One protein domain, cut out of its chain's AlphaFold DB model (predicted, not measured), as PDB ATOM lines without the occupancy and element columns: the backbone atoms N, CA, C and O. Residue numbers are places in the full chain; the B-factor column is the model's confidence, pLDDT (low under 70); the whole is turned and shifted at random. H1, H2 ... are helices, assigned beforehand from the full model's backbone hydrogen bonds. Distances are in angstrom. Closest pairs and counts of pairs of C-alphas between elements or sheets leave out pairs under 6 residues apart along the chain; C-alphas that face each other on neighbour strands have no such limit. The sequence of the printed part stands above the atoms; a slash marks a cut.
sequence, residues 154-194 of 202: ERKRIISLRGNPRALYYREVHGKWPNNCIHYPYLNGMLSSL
ATOM      1  N   GLU A 154     -51.276 -14.839 -53.624       92.00
ATOM      2  CA  GLU A 154     -50.371 -14.096 -52.747       92.00
ATOM      3  C   GLU A 154     -50.627 -12.583 -52.785       92.00
ATOM      4  O   GLU A 154     -50.684 -11.935 -51.741       92.00
ATOM      5  N   ARG A 155     -50.895 -12.015 -53.967       93.38
ATOM      6  CA  ARG A 155     -51.311 -10.609 -54.098       93.38
ATOM      7  C   ARG A 155     -52.580 -10.325 -53.306       93.38
ATOM      8  O   ARG A 155     -52.609  -9.351 -52.560       93.38
ATOM      9  N   LYS A 156     -53.595 -11.189 -53.413       95.56
ATOM     10  CA  LYS A 156     -54.832 -11.076 -52.623       95.56
ATOM     11  C   LYS A 156     -54.548 -11.079 -51.120       95.56
ATOM     12  O   LYS A 156     -55.070 -10.226 -50.407       95.56
ATOM     13  N   ARG A 157     -53.686 -11.987 -50.649       95.62
ATOM     14  CA  ARG A 157     -53.262 -12.053 -49.240       95.62
ATOM     15  C   ARG A 157     -52.610 -10.743 -48.785       95.62
ATOM     16  O   ARG A 157     -52.969 -10.211 -47.741       95.62
ATOM     17  N   ILE A 158     -51.685 -10.202 -49.577       95.81
ATOM     18  CA  ILE A 158     -50.986  -8.948 -49.262       95.81
ATOM     19  C   ILE A 158     -51.941  -7.757 -49.255       95.81
ATOM     20  O   ILE A 158     -51.882  -6.952 -48.334       95.81
ATOM     21  N   ILE A 159     -52.830  -7.646 -50.247       95.62
ATOM     22  CA  ILE A 159     -53.838  -6.578 -50.303       95.62
ATOM     23  C   ILE A 159     -54.721  -6.620 -49.052       95.62
ATOM     24  O   ILE A 159     -54.926  -5.590 -48.418       95.62
ATOM     25  N   SER A 160     -55.162  -7.813 -48.643       96.31
ATOM     26  CA  SER A 160     -55.931  -7.995 -47.411       96.31
ATOM     27  C   SER A 160     -55.155  -7.549 -46.165       96.31
ATOM     28  O   SER A 160     -55.693  -6.802 -45.351       96.31
ATOM     29  N   LEU A 161     -53.873  -7.912 -46.038       95.56
ATOM     30  CA  LEU A 161     -53.032  -7.455 -44.923       95.56
ATOM     31  C   LEU A 161     -52.833  -5.938 -44.910       95.56
ATOM     32  O   LEU A 161     -52.821  -5.328 -43.845       95.56
ATOM     33  N   ARG A 162     -52.674  -5.333 -46.087       96.00
ATOM     34  CA  ARG A 162     -52.505  -3.886 -46.257       96.00
ATOM     35  C   ARG A 162     -53.782  -3.099 -45.965       96.00
ATOM     36  O   ARG A 162     -53.683  -1.935 -45.604       96.00
ATOM     37  N   GLY A 163     -54.950  -3.730 -46.084       93.94
ATOM     38  CA  GLY A 163     -56.239  -3.142 -45.715       93.94
ATOM     39  C   GLY A 163     -56.516  -3.109 -44.207       93.94
ATOM     40  O   GLY A 163     -57.504  -2.515 -43.790       93.94
ATOM     41  N   ASN A 164     -55.677  -3.734 -43.372       94.94
ATOM     42  CA  ASN A 164     -55.853  -3.707 -41.919       94.94
ATOM     43  C   ASN A 164     -55.489  -2.316 -41.350       94.94
ATOM     44  O   ASN A 164     -54.399  -1.823 -41.656       94.94
ATOM     45  N   PRO A 165     -56.305  -1.727 -40.450       96.88
ATOM     46  CA  PRO A 165     -56.004  -0.443 -39.809       96.88
ATOM     47  C   PRO A 165     -54.602  -0.352 -39.189       96.88
ATOM     48  O   PRO A 165     -53.924   0.659 -39.338       96.88
ATOM     49  N   ARG A 166     -54.111  -1.430 -38.561       96.12
ATOM     50  CA  ARG A 166     -52.756  -1.468 -37.980       96.12
ATOM     51  C   ARG A 166     -51.666  -1.327 -39.043       96.12
ATOM     52  O   ARG A 166     -50.650  -0.685 -38.802       96.12
ATOM     53  N   ALA A 167     -51.863  -1.945 -40.207       95.38
ATOM     54  CA  ALA A 167     -50.907  -1.871 -41.307       95.38
ATOM     55  C   ALA A 167     -50.916  -0.489 -41.973       95.38
ATOM     56  O   ALA A 167     -49.857  -0.011 -42.378       95.38
ATOM     57  N   LEU A 168     -52.088   0.147 -42.057       96.69
ATOM     58  CA  LEU A 168     -52.240   1.520 -42.543       96.69
ATOM     59  C   LEU A 168     -51.546   2.514 -41.611       96.69
ATOM     60  O   LEU A 168     -50.670   3.242 -42.068       96.69
ATOM     61  N   TYR A 169     -51.821   2.445 -40.307       97.62
ATOM     62  CA  TYR A 169     -51.151   3.275 -39.304       97.62
ATOM     63  C   TYR A 169     -49.624   3.110 -39.338       97.62
ATOM     64  O   TYR A 169     -48.878   4.084 -39.366       97.62
ATOM     65  N   TYR A 170     -49.130   1.868 -39.419       97.62
ATOM     66  CA  TYR A 170     -47.693   1.613 -39.549       97.62
ATOM     67  C   TYR A 170     -47.102   2.294 -40.794       97.62
ATOM     68  O   TYR A 170     -46.005   2.852 -40.740       97.62
ATOM     69  N   ARG A 171     -47.825   2.270 -41.921       96.75
ATOM     70  CA  ARG A 171     -47.404   2.945 -43.151       96.75
ATOM     71  C   ARG A 171     -47.394   4.464 -43.000       96.75
ATOM     72  O   ARG A 171     -46.491   5.087 -43.546       96.75
ATOM     73  N   GLU A 172     -48.351   5.042 -42.283       97.44
ATOM     74  CA  GLU A 172     -48.407   6.484 -42.008       97.44
ATOM     75  C   GLU A 172     -47.211   6.940 -41.168       97.44
ATOM     76  O   GLU A 172     -46.553   7.914 -41.518       97.44
ATOM     77  N   VAL A 173     -46.877   6.195 -40.110       97.56
ATOM     78  CA  VAL A 173     -45.782   6.548 -39.192       97.56
ATOM     79  C   VAL A 173     -44.401   6.286 -39.801       97.56
ATOM     80  O   VAL A 173     -43.483   7.081 -39.624       97.56
ATOM     81  N   HIS A 174     -44.224   5.169 -40.512       96.44
ATOM     82  CA  HIS A 174     -42.904   4.724 -40.981       96.44
ATOM     83  C   HIS A 174     -42.658   4.931 -42.483       96.44
ATOM     84  O   HIS A 174     -41.572   4.610 -42.968       96.44
ATOM     85  N   GLY A 175     -43.658   5.376 -43.251       95.25
ATOM     86  CA  GLY A 175     -43.576   5.561 -44.707       95.25
ATOM     87  C   GLY A 175     -43.516   4.265 -45.532       95.25
ATOM     88  O   GLY A 175     -43.451   4.312 -46.760       95.25
ATOM     89  N   LYS A 176     -43.549   3.089 -44.891       95.06
ATOM     90  CA  LYS A 176     -43.440   1.770 -45.541       95.06
ATOM     91  C   LYS A 176     -44.418   0.758 -44.953       95.06
ATOM     92  O   LYS A 176     -44.846   0.886 -43.813       95.06
ATOM     93  N   TRP A 177     -44.744  -0.278 -45.720       95.81
ATOM     94  CA  TRP A 177     -45.591  -1.373 -45.239       95.81
ATOM     95  C   TRP A 177     -44.881  -2.239 -44.178       95.81
ATOM     96  O   TRP A 177     -43.657  -2.392 -44.247       95.81
ATOM     97  N   PRO A 178     -45.631  -2.859 -43.245       94.38
ATOM     98  CA  PRO A 178     -45.098  -3.859 -42.322       94.38
ATOM     99  C   PRO A 178     -44.376  -5.020 -43.025       94.38
ATOM    100  O   PRO A 178     -44.740  -5.414 -44.135       94.38
ATOM    101  N   ASN A 179     -43.395  -5.630 -42.353       93.00
ATOM    102  CA  ASN A 179     -42.532  -6.675 -42.931       93.00
ATOM    103  C   ASN A 179     -43.304  -7.876 -43.513       93.00
ATOM    104  O   ASN A 179     -42.877  -8.467 -44.500       93.00
ATOM    105  N   ASN A 180     -44.465  -8.225 -42.955       92.31
ATOM    106  CA  ASN A 180     -45.292  -9.345 -43.424       92.31
ATOM    107  C   ASN A 180     -46.091  -9.051 -44.718       92.31
ATOM    108  O   ASN A 180     -46.666  -9.978 -45.302       92.31
ATOM    109  N   CYS A 181     -46.140  -7.790 -45.165       93.25
ATOM    110  CA  CYS A 181     -46.817  -7.351 -46.390       93.25
ATOM    111  C   CYS A 181     -46.005  -6.318 -47.200       93.25
ATOM    112  O   CYS A 181     -46.552  -5.629 -48.071       93.25
ATOM    113  N   ILE A 182     -44.695  -6.222 -46.946       92.88
ATOM    114  CA  ILE A 182     -43.795  -5.282 -47.624       92.88
ATOM    115  C   ILE A 182     -43.580  -5.657 -49.090       92.88
ATOM    116  O   ILE A 182     -43.724  -4.819 -49.979       92.88
ATOM    117  N   HIS A 183     -43.323  -6.936 -49.353       90.38
ATOM    118  CA  HIS A 183     -43.025  -7.438 -50.684       90.38
ATOM    119  C   HIS A 183     -44.313  -7.714 -51.463       90.38
ATOM    120  O   HIS A 183     -45.142  -8.507 -51.025       90.38
ATOM    121  N   TYR A 184     -44.464  -7.093 -52.636       89.81
ATOM    122  CA  TYR A 184     -45.563  -7.365 -53.562       89.81
ATOM    123  C   TYR A 184     -45.048  -8.208 -54.734       89.81
ATOM    124  O   TYR A 184     -44.141  -7.764 -55.433       89.81
ATOM    125  N   PRO A 185     -45.573  -9.423 -54.971       87.00
ATOM    126  CA  PRO A 185     -44.998 -10.312 -55.969       87.00
ATOM    127  C   PRO A 185     -45.263  -9.808 -57.394       87.00
ATOM    128  O   PRO A 185     -46.395  -9.473 -57.767       87.00
ATOM    129  N   TYR A 186     -44.215  -9.808 -58.215       81.94
ATOM    130  CA  TYR A 186     -44.255  -9.485 -59.642       81.94
ATOM    131  C   TYR A 186     -44.371 -10.749 -60.501       81.94
ATOM    132  O   TYR A 186     -44.242 -11.866 -60.002       81.94
ATOM    133  N   LEU A 187     -44.638 -10.568 -61.801       74.00
ATOM    134  CA  LEU A 187     -44.669 -11.679 -62.759       74.00
ATOM    135  C   LEU A 187     -43.268 -12.049 -63.303       74.00
ATOM    136  O   LEU A 187     -43.104 -13.081 -63.953       74.00
ATOM    137  N   ASN A 188     -42.244 -11.237 -63.026       67.25
ATOM    138  CA  ASN A 188     -40.884 -11.471 -63.513       67.25
ATOM    139  C   ASN A 188     -40.192 -12.587 -62.717       67.25
ATOM    140  O   ASN A 188     -40.300 -12.649 -61.495       67.25
ATOM    141  N   GLY A 189     -39.494 -13.488 -63.419       62.88
ATOM    142  CA  GLY A 189     -38.813 -14.638 -62.811       62.88
ATOM    143  C   GLY A 189     -39.731 -15.812 -62.443       62.88
ATOM    144  O   GLY A 189     -39.283 -16.756 -61.799       62.88
ATOM    145  N   MET A 190     -41.000 -15.816 -62.863       60.97
ATOM    146  CA  MET A 190     -42.001 -16.811 -62.438       60.97
ATOM    147  C   MET A 190     -41.716 -18.270 -62.820       60.97
ATOM    148  O   MET A 190     -42.225 -19.172 -62.153       60.97
ATOM    149  N   LEU A 191     -40.928 -18.513 -63.871       62.31
ATOM    150  CA  LEU A 191     -40.503 -19.861 -64.275       62.31
ATOM    151  C   LEU A 191     -39.074 -20.192 -63.817       62.31
ATOM    152  O   LEU A 191     -38.651 -21.334 -63.964       62.31
ATOM    153  N   SER A 192     -38.351 -19.246 -63.202       67.69
ATOM    154  CA  SER A 192     -36.977 -19.476 -62.720       67.69
ATOM    155  C   SER A 192     -36.906 -20.625 -61.707       67.69
ATOM    156  O   SER A 192     -35.975 -21.421 -61.728       67.69
ATOM    157  N   SER A 193     -37.950 -20.789 -60.886       63.88
ATOM    158  CA  SER A 193     -38.048 -21.872 -59.905       63.88
ATOM    159  C   SER A 193     -38.268 -23.261 -60.514       63.88
ATOM    160  O   SER A 193     -38.139 -24.252 -59.801       63.88
ATOM    161  N   LEU A 194     -38.653 -23.361 -61.793       63.19
ATOM    162  CA  LEU A 194     -38.778 -24.652 -62.483       63.19
ATOM    163  C   LEU A 194     -37.414 -25.188 -62.945       63.19
ATOM    164  O   LEU A 194     -37.285 -26.389 -63.150       63.19
TER     165      LEU A 194
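This is residues 154 to 194 of the 202 residues of an uncharacterized protein of viral metagenome (UniProt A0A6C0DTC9). Two short helices, H1 and then H2, make a corner like an L, and the stretch after H2 folds back past H1 and ends in a tail, residues 187 to 194, that sticks out. The printed part has 41 residues with two named helices and no named strand; its class is all helix, though under half of the residues, 19, are in named elements. The whole is loose, with a radius of gyration of the C-alphas of 12.5 A and spans of 39 by 17 by 12 A.

H1, residues 154 to 162, and H2, residues 165 to 174, are joined by a tight link of 2 residues. They are close but not clearly touching, with the closest C-alphas, those of Arg 162 and Leu 168, 6.6 A apart. Their lines are about perpendicular, at 79 degrees. In H1 and H2 every O i to N i+4 pair is within hydrogen-bond range.

H1 begins at C-alpha 154 (-50.371, -14.096, -52.747) and is 12.3 A long from first to last C-alpha. H2 is 14.1 A long and ends at C-alpha 174 (-42.904, 4.724, -40.981).

Residues 175 to 194 hold no named element. The C-alphas of Val 173 and Leu 194, the two farthest apart, are 39.6 A apart. Without residues 187 to 194, which stand free, the body spans 25 by 15 by 11 A. The printed part has no cut; residues 188 to 194 have pLDDT under 70.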